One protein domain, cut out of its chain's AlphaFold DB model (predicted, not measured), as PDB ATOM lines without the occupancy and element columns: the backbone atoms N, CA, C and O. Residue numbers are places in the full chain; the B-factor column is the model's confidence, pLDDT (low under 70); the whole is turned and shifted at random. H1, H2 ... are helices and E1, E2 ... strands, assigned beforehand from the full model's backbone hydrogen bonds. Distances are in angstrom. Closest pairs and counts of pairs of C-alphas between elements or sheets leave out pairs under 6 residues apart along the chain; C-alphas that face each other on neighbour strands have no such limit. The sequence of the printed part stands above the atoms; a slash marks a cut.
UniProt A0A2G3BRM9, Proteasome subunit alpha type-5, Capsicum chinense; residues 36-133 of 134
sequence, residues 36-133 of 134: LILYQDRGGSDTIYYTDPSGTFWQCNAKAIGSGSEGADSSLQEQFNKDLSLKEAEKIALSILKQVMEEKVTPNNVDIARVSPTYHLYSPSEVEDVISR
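AT A GLANCE: This is residues 36 to 133 of the 134 residues of the protein "Proteasome subunit alpha type-5" of Capsicum chinense (UniProt A0A2G3BRM9). A helical hairpin, H1 and H2, takes the middle, with a separate wall of three antiparallel strands, E1, E2 and E3, at one end of the long axis and H3 at the other. The small strand hairpin E4 and E5 lies off to one side. The 98 printed residues hold, in order, E1 E2 E3 H1 H2 E4 E5 H3, of mixed class. The whole is compact, with a radius of gyration of the C-alphas of 13.9 A and spans of 35 by 29 by 23 A.

IN THESE COORDINATES: Find C-alpha 36 at (72.501, 120.390, 62.581), where E1, residues 36 to 40, begins. E2 is residues 46 to 51, 16.4 A long, and E3 is 57 to 60. H1, residues 69 to 79, runs 14.9 A; H2, residues 86 to 100, runs 21.4 A from (75.073, 103.051, 53.311). E4 is 113 to 115, E5 is 119 to 121, and H3, 124 to 131, ends at (73.827, 109.707, 41.199).

HOW THE PARTS SIT: E1, E2 and E3 form a meander, each strand the antiparallel neighbour of the one before; look for N 37 and O 49 at 2.9 A, and N 50 and O 58 at 3.0 A. H1, H2 and H3 are not on this sheet. H1 and H2, a helical hairpin, touch at C-alphas 72 and 96, 5.9 A apart, a steep tilt of 38 degrees, opposite ways. H2, with residues 90 to 94 alone, only just touches H3, with 3 pairs of C-alphas within 8 A, the closest being 90 and 130 at 6.9 A; they are about perpendicular at 84 degrees. In the antiparallel hairpin E4 and E5, N 114 and O 120 are 2.9 A apart. In H1, H2 and H3 every O i to N i+4 pair is within hydrogen-bond range.

THE WHOLE: The farthest C-alphas, Gly 43 and Glu 103, are 39.6 A apart. The printed part has no cut; the link from H2 to E4 is long, 12 residues. Look for pLDDT under 70 at residues 36 to 53, 55, 60, 66 to 68 and 116 to 118.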
ATOM      1  N   LEU A  36      72.550 121.840  62.409       52.06
ATOM      2  CA  LEU A  36      72.501 120.390  62.581       52.06
ATOM      3  C   LEU A  36      73.812 119.910  63.205       52.06
ATOM      4  O   LEU A  36      74.885 120.146  62.649       52.06
ATOM      5  N   ILE A  37      73.727 119.229  64.348       51.19
ATOM      6  CA  ILE A  37      74.877 118.606  65.003       51.19
ATOM      7  C   ILE A  37      74.741 117.094  64.868       51.19
ATOM      8  O   ILE A  37      73.723 116.500  65.218       51.19
ATOM      9  N   LEU A  38      75.800 116.472  64.369       54.62
ATOM     10  CA  LEU A  38      75.890 115.032  64.190       54.62
ATOM     11  C   LEU A  38      76.757 114.471  65.309       54.62
ATOM     12  O   LEU A  38      77.925 114.846  65.429       54.62
ATOM     13  N   TYR A  39      76.178 113.609  66.139       45.09
ATOM     14  CA  TYR A  39      76.858 112.990  67.267       45.09
ATOM     15  C   TYR A  39      76.880 111.471  67.094       45.09
ATOM     16  O   TYR A  39      75.856 110.840  66.851       45.09
ATOM     17  N   GLN A  40      78.053 110.874  67.248       53.19
ATOM     18  CA  GLN A  40      78.223 109.426  67.230       53.19
ATOM     19  C   GLN A  40      78.687 108.976  68.614       53.19
ATOM     20  O   GLN A  40      79.742 109.410  69.082       53.19
ATOM     21  N   ASP A  41      77.889 108.134  69.279       46.47
ATOM     22  CA  ASP A  41      78.241 107.587  70.590       46.47
ATOM     23  C   ASP A  41      79.207 106.394  70.489       46.47
ATOM     24  O   ASP A  41      79.163 105.613  69.535       46.47
ATOM     25  N   ARG A  42      80.032 106.187  71.528       40.81
ATOM     26  CA  ARG A  42      80.939 105.027  71.641       40.81
ATOM     27  C   ARG A  42      80.214 103.672  71.620       40.81
ATOM     28  O   ARG A  42      80.862 102.669  71.331       40.81
ATOM     29  N   GLY A  43      78.917 103.625  71.938       43.44
ATOM     30  CA  GLY A  43      78.084 102.419  71.916       43.44
ATOM     31  C   GLY A  43      77.473 102.059  70.557       43.44
ATOM     32  O   GLY A  43      76.741 101.074  70.483       43.44
ATOM     33  N   GLY A  44      77.750 102.829  69.497       45.69
ATOM     34  CA  GLY A  44      77.253 102.557  68.141       45.69
ATOM     35  C   GLY A  44      75.856 103.107  67.840       45.69
ATOM     36  O   GLY A  44      75.280 102.758  66.815       45.69
ATOM     37  N   SER A  45      75.289 103.956  68.707       51.19
ATOM     38  CA  SER A  45      74.071 104.698  68.375       51.19
ATOM     39  C   SER A  45      74.424 106.047  67.758       51.19
ATOM     40  O   SER A  45      74.782 106.997  68.463       51.19
ATOM     41  N   ASP A  46      74.297 106.141  66.442       60.94
ATOM     42  CA  ASP A  46      74.385 107.419  65.753       60.94
ATOM     43  C   ASP A  46      73.158 108.269  66.074       60.94
ATOM     44  O   ASP A  46      72.016 107.826  65.951       60.94
ATOM     45  N   THR A  47      73.400 109.485  66.554       60.66
ATOM     46  CA  THR A  47      72.361 110.381  67.044       60.66
ATOM     47  C   THR A  47      72.487 111.746  66.392       60.66
ATOM     48  O   THR A  47      73.526 112.402  66.451       60.66
ATOM     49  N   ILE A  48      71.397 112.211  65.797       66.75
ATOM     50  CA  ILE A  48      71.331 113.554  65.234       66.75
ATOM     51  C   ILE A  48      70.698 114.467  66.272       66.75
ATOM     52  O   ILE A  48      69.649 114.146  66.826       66.75
ATOM     53  N   TYR A  49      71.323 115.613  66.516       67.31
ATOM     54  CA  TYR A  49      70.733 116.690  67.294       67.31
ATOM     55  C   TYR A  49      70.426 117.857  66.367       67.31
ATOM     56  O   TYR A  49      71.318 118.504  65.817       67.31
ATOM     57  N   TYR A  50      69.139 118.123  66.190       67.62
ATOM     58  CA  TYR A  50      68.672 119.323  65.513       67.62
ATOM     59  C   TYR A  50      68.496 120.424  66.550       67.62
ATOM     60  O   TYR A  50      67.839 120.190  67.561       67.62
ATOM     61  N   THR A  51      69.075 121.599  66.304       67.31
ATOM     62  CA  THR A  51      68.878 122.788  67.141       67.31
ATOM     63  C   THR A  51      68.244 123.882  66.304       67.31
ATOM     64  O   THR A  51      68.733 124.201  65.216       67.31
ATOM     65  N   ASP A  52      67.151 124.448  66.801       67.94
ATOM     66  CA  ASP A  52      66.535 125.609  66.177       67.94
ATOM     67  C   ASP A  52      67.205 126.919  66.655       67.94
ATOM     68  O   ASP A  52      67.950 126.927  67.638       67.94
ATOM     69  N   PRO A  53      66.931 128.063  66.006       64.56
ATOM     70  CA  PRO A  53      67.505 129.353  66.396       64.56
ATOM     71  C   PRO A  53      67.135 129.821  67.813       64.56
ATOM     72  O   PRO A  53      67.757 130.747  68.329       64.56
ATOM     73  N   SER A  54      66.126 129.215  68.453       74.00
ATOM     74  CA  SER A  54      65.767 129.513  69.846       74.00
ATOM     75  C   SER A  54      66.715 128.849  70.854       74.00
ATOM     76  O   SER A  54      66.678 129.177  72.040       74.00
ATOM     77  N   GLY A  55      67.574 127.933  70.387       66.31
ATOM     78  CA  GLY A  55      68.450 127.109  71.217       66.31
ATOM     79  C   GLY A  55      67.768 125.848  71.751       66.31
ATOM     80  O   GLY A  55      68.360 125.134  72.562       66.31
ATOM     81  N   THR A  56      66.542 125.555  71.308       71.38
ATOM     82  CA  THR A  56      65.876 124.292  71.628       71.38
ATOM     83  C   THR A  56      66.451 123.202  70.737       71.38
ATOM     84  O   THR A  56      66.606 123.400  69.531       71.38
ATOM     85  N   PHE A  57      66.779 122.051  71.325       71.12
ATOM     86  CA  PHE A  57      67.337 120.923  70.592       71.12
ATOM     87  C   PHE A  57      66.521 119.648  70.788       71.12
ATOM     88  O   PHE A  57      65.934 119.414  71.847       71.12
ATOM     89  N   TRP A  58      66.530 118.798  69.764       70.50
ATOM     90  CA  TRP A  58      65.851 117.507  69.766       70.50
ATOM     91  C   TRP A  58      66.760 116.427  69.204       70.50
ATOM     92  O   TRP A  58      67.499 116.653  68.246       70.50
ATOM     93  N   GLN A  59      66.659 115.239  69.793       70.75
ATOM     94  CA  GLN A  59      67.242 114.032  69.235       70.75
ATOM     95  C   GLN A  59      66.381 113.535  68.068       70.75
ATOM     96  O   GLN A  59      65.166 113.373  68.198       70.75
ATOM     97  N   CYS A  60      67.020 113.257  66.938       66.88
ATOM     98  CA  CYS A  60      66.399 112.762  65.720       66.88
ATOM     99  C   CYS A  60      67.183 111.558  65.182       66.88
ATOM    100  O   CYS A  60      68.395 111.456  65.359       66.88
ATOM    101  N   ASN A  61      66.483 110.654  64.494       70.75
ATOM    102  CA  ASN A  61      67.131 109.592  63.715       70.75
ATOM    103  C   ASN A  61      67.444 110.060  62.285       70.75
ATOM    104  O   ASN A  61      68.389 109.585  61.668       70.75
ATOM    105  N   ALA A  62      66.640 110.993  61.769       72.38
ATOM    106  CA  ALA A  62      66.803 111.622  60.468       72.38
ATOM    107  C   ALA A  62      66.113 112.999  60.487       72.38
ATOM    108  O   ALA A  62      65.114 113.166  61.194       72.38
ATOM    109  N   LYS A  63      66.652 113.987  59.764       75.25
ATOM    110  CA  LYS A  63      66.085 115.341  59.669       75.25
ATOM    111  C   LYS A  63      66.493 115.995  58.349       75.25
ATOM    112  O   LYS A  63      67.677 116.003  58.022       75.25
ATOM    113  N   ALA A  64      65.537 116.578  57.634       72.00
ATOM    114  CA  ALA A  64      65.789 117.500  56.537       72.00
ATOM    115  C   ALA A  64      65.739 118.951  57.045       72.00
ATOM    116  O   ALA A  64      64.940 119.313  57.912       72.00
ATOM    117  N   ILE A  65      66.609 119.798  56.501       71.44
ATOM    118  CA  ILE A  65      66.663 121.238  56.789       71.44
ATOM    119  C   ILE A  65      66.682 122.017  55.473       71.44
ATOM    120  O   ILE A  65      67.103 121.473  54.457       71.44
ATOM    121  N   GLY A  66      66.228 123.273  55.496       69.38
ATOM    122  CA  GLY A  66      66.172 124.147  54.319       69.38
ATOM    123  C   GLY A  66      64.756 124.448  53.825       69.38
ATOM    124  O   GLY A  66      63.766 124.059  54.446       69.38
ATOM    125  N   SER A  67      64.661 125.144  52.692       69.56
ATOM    126  CA  SER A  67      63.393 125.623  52.117       69.56
ATOM    127  C   SER A  67      62.457 124.501  51.648       69.56
ATOM    128  O   SER A  67      61.245 124.675  51.683       69.56
ATOM    129  N   GLY A  68      62.996 123.335  51.281       69.62
ATOM    130  CA  GLY A  68      62.228 122.135  50.916       69.62
ATOM    131  C   GLY A  68      62.004 121.138  52.060       69.62
ATOM    132  O   GLY A  68      61.615 119.998  51.807       69.62
ATOM    133  N   SER A  69      62.298 121.517  53.311       70.88
ATOM    134  CA  SER A  69      62.364 120.569  54.435       70.88
ATOM    135  C   SER A  69      61.031 119.919  54.803       70.88
ATOM    136  O   SER A  69      61.046 118.763  55.196       70.88
ATOM    137  N   GLU A  70      59.889 120.590  54.639       77.12
ATOM    138  CA  GLU A  70      58.575 120.024  54.996       77.12
ATOM    139  C   GLU A  70      58.219 118.791  54.143       77.12
ATOM    140  O   GLU A  70      57.855 117.732  54.667       77.12
ATOM    141  N   GLY A  71      58.395 118.899  52.822       77.81
ATOM    142  CA  GLY A  71      58.208 117.776  51.901       77.81
ATOM    143  C   GLY A  71      59.278 116.700  52.088       77.81
ATOM    144  O   GLY A  71      58.961 115.512  52.143       77.81
ATOM    145  N   ALA A  72      60.536 117.116  52.265       76.62
ATOM    146  CA  ALA A  72      61.645 116.193  52.472       76.62
ATOM    147  C   ALA A  72      61.515 115.388  53.777       76.62
ATOM    148  O   ALA A  72      61.758 114.185  53.760       76.62
ATOM    149  N   ASP A  73      61.098 116.010  54.886       77.94
ATOM    150  CA  ASP A  73      60.881 115.338  56.175       77.94
ATOM    151  C   ASP A  73      59.784 114.274  56.064       77.94
ATOM    152  O   ASP A  73      59.941 113.180  56.602       77.94
ATOM    153  N   SER A  74      58.704 114.561  55.331       84.06
ATOM    154  CA  SER A  74      57.610 113.605  55.119       84.06
ATOM    155  C   SER A  74      58.099 112.367  54.357       84.06
ATOM    156  O   SER A  74      57.943 111.240  54.824       84.06
ATOM    157  N   SER A  75      58.790 112.563  53.230       82.31
ATOM    158  CA  SER A  75      59.359 111.455  52.450       82.31
ATOM    159  C   SER A  75      60.454 110.693  53.201       82.31
ATOM    160  O   SER A  75      60.615 109.487  53.003       82.31
ATOM    161  N   LEU A  76      61.201 111.382  54.066       78.94
ATOM    162  CA  LEU A  76      62.222 110.783  54.915       78.94
ATOM    163  C   LEU A  76      61.588 109.905  55.996       78.94
ATOM    164  O   LEU A  76      62.061 108.795  56.204       78.94
ATOM    165  N   GLN A  77      60.500 110.345  56.634       82.38
ATOM    166  CA  GLN A  77      59.767 109.542  57.620       82.38
ATOM    167  C   GLN A  77      59.192 108.252  57.025       82.38
ATOM    168  O   GLN A  77      59.190 107.226  57.700       82.38
ATOM    169  N   GLU A  78      58.733 108.287  55.773       86.56
ATOM    170  CA  GLU A  78      58.169 107.116  55.093       86.56
ATOM    171  C   GLU A  78      59.231 106.089  54.678       86.56
ATOM    172  O   GLU A  78      58.985 104.883  54.730       86.56
ATOM    173  N   GLN A  79      60.408 106.552  54.248       81.38
ATOM    174  CA  GLN A  79      61.455 105.692  53.684       81.38
ATOM    175  C   GLN A  79      62.517 105.273  54.708       81.38
ATOM    176  O   GLN A  79      63.216 104.276  54.510       81.38
ATOM    177  N   PHE A  80      62.665 106.028  55.798       77.69
ATOM    178  CA  PHE A  80      63.671 105.760  56.813       77.69
ATOM    179  C   PHE A  80      63.337 104.514  57.637       77.69
ATOM    180  O   PHE A  80      62.227 104.331  58.134       77.69
ATOM    181  N   ASN A  81      64.352 103.690  57.873       76.75
ATOM    182  CA  ASN A  81      64.334 102.651  58.890       76.75
ATOM    183  C   ASN A  81      65.744 102.492  59.482       76.75
ATOM    184  O   ASN A  81      66.725 102.976  58.918       76.75
ATOM    185  N   LYS A  82      65.844 101.841  60.644       72.94
ATOM    186  CA  LYS A  82      67.111 101.727  61.387       72.94
ATOM    187  C   LYS A  82      68.124 100.777  60.744       72.94
ATOM    188  O   LYS A  82      69.303 100.874  61.061       72.94
ATOM    189  N   ASP A  83      67.677  99.906  59.844       78.44
ATOM    190  CA  ASP A  83      68.477  98.819  59.275       78.44
ATOM    191  C   ASP A  83      68.924  99.111  57.832       78.44
ATOM    192  O   ASP A  83      69.282  98.205  57.082       78.44
ATOM    193  N   LEU A  84      68.924 100.386  57.429       76.12
ATOM    194  CA  LEU A  84      69.418 100.807  56.120       76.12
ATOM    195  C   LEU A  84      70.920 100.551  55.998       76.12
ATOM    196  O   LEU A  84      71.675 100.832  56.925       76.12
ATOM    197  N   SER A  85      71.374 100.117  54.822       83.19
ATOM    198  CA  SER A  85      72.785 100.143  54.421       83.19
ATOM    199  C   SER A  85      73.209 101.514  53.872       83.19
ATOM    200  O   SER A  85      72.375 102.346  53.508       83.19
ATOM    201  N   LEU A  86      74.527 101.763  53.784       80.19
ATOM    202  CA  LEU A  86      75.073 103.051  53.311       80.19
ATOM    203  C   LEU A  86      74.552 103.404  51.932       80.19
ATOM    204  O   LEU A  86      74.110 104.522  51.696       80.19
ATOM    205  N   LYS A  87      74.521 102.407  51.055       84.00
ATOM    206  CA  LYS A  87      74.047 102.572  49.687       84.00
ATOM    207  C   LYS A  87      72.548 102.858  49.625       84.00
ATOM    208  O   LYS A  87      72.118 103.617  48.762       84.00
ATOM    209  N   GLU A  88      71.758 102.259  50.514       83.94
ATOM    210  CA  GLU A  88      70.310 102.483  50.555       83.94
ATOM    211  C   GLU A  88      69.975 103.872  51.075       83.94
ATOM    212  O   GLU A  88      69.165 104.560  50.460       83.94
ATOM    213  N   ALA A  89      70.629 104.339  52.140       80.62
ATOM    214  CA  ALA A  89      70.363 105.697  52.598       80.62
ATOM    215  C   ALA A  89      70.904 106.757  51.630       80.62
ATOM    216  O   ALA A  89      70.300 107.814  51.506       80.62
ATOM    217  N   GLU A  90      71.987 106.471  50.898       83.56
ATOM    218  CA  GLU A  90      72.514 107.326  49.818       83.56
ATOM    219  C   GLU A  90      71.432 107.547  48.770       83.56
ATOM    220  O   GLU A  90      71.133 108.673  48.369       83.56
ATOM    221  N   LYS A  91      70.806 106.436  48.382       86.06
ATOM    222  CA  LYS A  91      69.717 106.415  47.424       86.06
ATOM    223  C   LYS A  91      68.491 107.157  47.947       86.06
ATOM    224  O   LYS A  91      67.932 107.956  47.201       86.06
ATOM    225  N   ILE A  92      68.080 106.924  49.194       85.50
ATOM    226  CA  ILE A  92      66.929 107.605  49.806       85.50
ATOM    227  C   ILE A  92      67.186 109.115  49.879       85.50
ATOM    228  O   ILE A  92      66.373 109.890  49.379       85.50
ATOM    229  N   ALA A  93      68.334 109.536  50.419       82.19
ATOM    230  CA  ALA A  93      68.686 110.944  50.579       82.19
ATOM    231  C   ALA A  93      68.664 111.692  49.240       82.19
ATOM    232  O   ALA A  93      67.975 112.704  49.114       82.19
ATOM    233  N   LEU A  94      69.332 111.164  48.209       84.81
ATOM    234  CA  LEU A  94      69.341 111.798  46.890       84.81
ATOM    235  C   LEU A  94      67.996 111.714  46.160       84.81
ATOM    236  O   LEU A  94      67.662 112.625  45.404       84.81
ATOM    237  N   SER A  95      67.215 110.649  46.365       86.94
ATOM    238  CA  SER A  95      65.870 110.549  45.782       86.94
ATOM    239  C   SER A  95      64.956 111.635  46.343       86.94
ATOM    240  O   SER A  95      64.268 112.302  45.574       86.94
ATOM    241  N   ILE A  96      65.007 111.859  47.659       83.88
ATOM    242  CA  ILE A  96      64.274 112.936  48.334       83.88
ATOM    243  C   ILE A  96      64.791 114.299  47.868       83.88
ATOM    244  O   ILE A  96      63.997 115.168  47.518       83.88
ATOM    245  N   LEU A  97      66.114 114.477  47.775       80.62
ATOM    246  CA  LEU A  97      66.717 115.714  47.272       80.62
ATOM    247  C   LEU A  97      66.192 116.086  45.888       80.62
ATOM    248  O   LEU A  97      65.777 117.214  45.651       80.62
ATOM    249  N   LYS A  98      66.183 115.109  44.982       84.56
ATOM    250  CA  LYS A  98      65.732 115.273  43.602       84.56
ATOM    251  C   LYS A  98      64.246 115.621  43.505       84.56
ATOM    252  O   LYS A  98      63.842 116.207  42.509       84.56
ATOM    253  N   GLN A  99      63.435 115.253  44.498       84.12
ATOM    254  CA  GLN A  99      62.017 115.622  44.552       84.12
ATOM    255  C   GLN A  99      61.809 117.078  44.978       84.12
ATOM    256  O   GLN A  99      60.846 117.697  44.534       84.12
ATOM    257  N   VAL A 100      62.687 117.618  45.831       78.19
ATOM    258  CA  VAL A 100      62.557 118.982  46.375       78.19
ATOM    259  C   VAL A 100      63.421 120.020  45.657       78.19
ATOM    260  O   VAL A 100      63.216 121.216  45.845       78.19
ATOM    261  N   MET A 101      64.381 119.590  44.835       76.25
ATOM    262  CA  MET A 101      65.154 120.469  43.958       76.25
ATOM    263  C   MET A 101      64.416 120.727  42.642       76.25
ATOM    264  O   MET A 101      63.961 119.800  41.977       76.25
ATOM    265  N   GLU A 102      64.359 121.995  42.231       79.12
ATOM    266  CA  GLU A 102      63.841 122.398  40.915       79.12
ATOM    267  C   GLU A 102      64.819 122.045  39.780       79.12
ATOM    268  O   GLU A 102      64.413 121.721  38.663       79.12
ATOM    269  N   GLU A 103      66.121 122.091  40.072       78.31
ATOM    270  CA  GLU A 103      67.187 121.759  39.131       78.31
ATOM    271  C   GLU A 103      67.573 120.279  39.191       78.31
ATOM    272  O   GLU A 103      67.432 119.593  40.207       78.31
ATOM    273  N   LYS A 104      68.146 119.778  38.091       84.50
ATOM    274  CA  LYS A 104      68.705 118.428  38.063       84.50
ATOM    275  C   LYS A 104      69.873 118.331  39.049       84.50
ATOM    276  O   LYS A 104      70.796 119.139  39.003       84.50
ATOM    277  N   VAL A 105      69.868 117.287  39.872       79.75
ATOM    278  CA  VAL A 105      71.005 116.933  40.732       79.75
ATOM    279  C   VAL A 105      72.220 116.570  39.873       79.75
ATOM    280  O   VAL A 105      72.136 115.726  38.976       79.75
ATOM    281  N   THR A 106      73.348 117.216  40.153       84.06
ATOM    282  CA  THR A 106      74.649 117.016  39.510       84.06
ATOM    283  C   THR A 106      75.761 117.033  40.564       84.06
ATOM    284  O   THR A 106      75.575 117.606  41.636       84.06
ATOM    285  N   PRO A 107      76.956 116.504  40.260       80.69
ATOM    286  CA  PRO A 107      78.094 116.584  41.177       80.69
ATOM    287  C   PRO A 107      78.590 118.000  41.499       80.69
ATOM    288  O   PRO A 107      79.421 118.160  42.382       80.69
ATOM    289  N   ASN A 108      78.124 119.021  40.770       80.50
ATOM    290  CA  ASN A 108      78.565 120.408  40.937       80.50
ATOM    291  C   ASN A 108      77.576 121.270  41.736       80.50
ATOM    292  O   ASN A 108      77.911 122.403  42.070       80.50
ATOM    293  N   ASN A 109      76.355 120.782  41.991       75.31
ATOM    294  CA  ASN A 109      75.321 121.518  42.730       75.31
ATOM    295  C   ASN A 109      74.846 120.797  44.000       75.31
ATOM    296  O   ASN A 109      73.938 121.290  44.667       75.31
ATOM    297  N   VAL A 110      75.450 119.652  44.333       77.94
ATOM    298  CA  VAL A 110      75.141 118.871  45.531       77.94
ATOM    299  C   VAL A 110      76.425 118.355  46.159       77.94
ATOM    300  O   VAL A 110      77.238 117.722  45.489       77.94
ATOM    301  N   ASP A 111      76.537 118.550  47.469       77.00
ATOM    302  CA  ASP A 111      77.561 117.934  48.302       77.00
ATOM    303  C   ASP A 111      76.971 116.757  49.085       77.00
ATOM    304  O   ASP A 111      75.865 116.832  49.628       77.00
ATOM    305  N   ILE A 112      77.734 115.665  49.184       77.56
ATOM    306  CA  ILE A 112      77.382 114.499  49.999       77.56
ATOM    307  C   ILE A 112      78.465 114.297  51.048       77.56
ATOM    308  O   ILE A 112      79.643 114.154  50.728       77.56
ATOM    309  N   ALA A 113      78.059 114.227  52.313       76.81
ATOM    310  CA  ALA A 113      78.937 113.844  53.404       76.81
ATOM    311  C   ALA A 113      78.363 112.643  54.153       76.81
ATOM    312  O   ALA A 113      77.171 112.593  54.466       76.81
ATOM    313  N   ARG A 114      79.227 111.687  54.496       73.50
ATOM    314  CA  ARG A 114      78.875 110.565  55.377       73.50
ATOM    315  C   ARG A 114      79.675 110.618  56.662       73.50
ATOM    316  O   ARG A 114      80.795 111.121  56.685       73.50
ATOM    317  N   VAL A 115      79.128 110.007  57.705       71.50
ATOM    318  CA  VAL A 115      79.839 109.739  58.956       71.50
ATOM    319  C   VAL A 115      79.717 108.244  59.229       71.50
ATOM    320  O   VAL A 115      78.713 107.779  59.754       71.50
ATOM    321  N   SER A 116      80.698 107.465  58.758       66.81
ATOM    322  CA  SER A 116      80.738 106.009  58.968       66.81
ATOM    323  C   SER A 116      82.070 105.413  58.493       66.81
ATOM    324  O   SER A 116      82.269 105.315  57.282       66.81
ATOM    325  N   PRO A 117      83.005 104.983  59.365       64.56
ATOM    326  CA  PRO A 117      83.153 105.282  60.799       64.56
ATOM    327  C   PRO A 117      83.729 106.681  61.078       64.56
ATOM    328  O   PRO A 117      83.883 107.070  62.227       64.56
ATOM    329  N   THR A 118      84.128 107.407  60.037       68.00
ATOM    330  CA  THR A 118      84.673 108.762  60.113       68.00
ATOM    331  C   THR A 118      83.903 109.658  59.161       68.00
ATOM    332  O   THR A 118      83.271 109.174  58.214       68.00
ATOM    333  N   TYR A 119      83.965 110.965  59.405       73.69
ATOM    334  CA  TYR A 119      83.489 111.951  58.446       73.69
ATOM    335  C   TYR A 119      84.247 111.807  57.120       73.69
ATOM    336  O   TYR A 119      85.476 111.716  57.112       73.69
ATOM    337  N   HIS A 120      83.510 111.786  56.015       77.44
ATOM    338  CA  HIS A 120      84.045 111.808  54.658       77.44
ATOM    339  C   HIS A 120      83.140 112.666  53.782       77.44
ATOM    340  O   HIS A 120      81.953 112.362  53.641       77.44
ATOM    341  N   LEU A 121      83.709 113.728  53.213       78.31
ATOM    342  CA  LEU A 121      83.075 114.545  52.184       78.31
ATOM    343  C   LEU A 121      83.401 113.936  50.822       78.31
ATOM    344  O   LEU A 121      84.568 113.687  50.524       78.31
ATOM    345  N   TYR A 122      82.373 113.676  50.025       79.75
ATOM    346  CA  TYR A 122      82.515 112.988  48.750       79.75
ATOM    347  C   TYR A 122      83.164 113.931  47.741       79.75
ATOM    348  O   TYR A 122      82.828 115.110  47.652       79.75
ATOM    349  N   SER A 123      84.090 113.397  46.955       88.44
ATOM    350  CA  SER A 123      84.572 114.044  45.738       88.44
ATOM    351  C   SER A 123      83.468 114.092  44.670       88.44
ATOM    352  O   SER A 123      82.566 113.251  44.691       88.44
ATOM    353  N   PRO A 124      83.553 114.992  43.671       86.62
ATOM    354  CA  PRO A 124      82.586 115.028  42.572       86.62
ATOM    355  C   PRO A 124      82.423 113.677  41.857       86.62
ATOM    356  O   PRO A 124      81.312 113.299  41.505       86.62
ATOM    357  N   SER A 125      83.503 112.900  41.710       94.25
ATOM    358  CA  SER A 125      83.429 111.540  41.157       94.25
ATOM    359  C   SER A 125      82.630 110.582  42.037       94.25
ATOM    360  O   SER A 125      81.834 109.806  41.526       94.25
ATOM    361  N   GLU A 126      82.793 110.650  43.360       89.62
ATOM    362  CA  GLU A 126      82.007 109.817  44.277       89.62
ATOM    363  C   GLU A 126      80.531 110.233  44.277       89.62
ATOM    364  O   GLU A 126      79.660 109.371  44.363       89.62
ATOM    365  N   VAL A 127      80.234 111.533  44.151       85.25
ATOM    366  CA  VAL A 127      78.858 112.031  43.994       85.25
ATOM    367  C   VAL A 127      78.246 111.524  42.685       85.25
ATOM    368  O   VAL A 127      77.114 111.039  42.699       85.25
ATOM    369  N   GLU A 128      78.989 111.564  41.577       91.88
ATOM    370  CA  GLU A 128      78.565 111.008  40.283       91.88
ATOM    371  C   GLU A 128      78.244 109.509  40.401       91.88
ATOM    372  O   GLU A 128      77.176 109.080  39.963       91.88
ATOM    373  N   ASP A 129      79.094 108.735  41.084       92.44
ATOM    374  CA  ASP A 129      78.868 107.308  41.347       92.44
ATOM    375  C   ASP A 129      77.613 107.051  42.198       92.44
ATOM    376  O   ASP A 129      76.988 105.989  42.105       92.44
ATOM    377  N   VAL A 130      77.230 107.975  43.086       87.44
ATOM    378  CA  VAL A 130      75.957 107.860  43.816       87.44
ATOM    379  C   VAL A 130      74.779 108.191  42.905       87.44
ATOM    380  O   VAL A 130      73.809 107.435  42.871       87.44
ATOM    381  N   ILE A 131      74.876 109.272  42.130       89.12
ATOM    382  CA  ILE A 131      73.827 109.707  41.199       89.12
ATOM    383  C   ILE A 131      73.555 108.633  40.140       89.12
ATOM    384  O   ILE A 131      72.396 108.396  39.807       89.12
ATOM    385  N   SER A 132      74.580 107.936  39.643       92.31
ATOM    386  CA  SER A 132      74.425 106.877  38.639       92.31
ATOM    387  C   SER A 132      73.711 105.623  39.159       92.31
ATOM    388  O   SER A 132      73.346 104.755  38.366       92.31
ATOM    389  N   ARG A 133      73.547 105.485  40.482       87.94
ATOM    390  CA  ARG A 133      72.839 104.367  41.135       87.94
ATOM    391  C   ARG A 133      71.353 104.650  41.393       87.94
ATOM    392  O   ARG A 133      70.654 103.751  41.875       87.94
TER     393      ARG A 133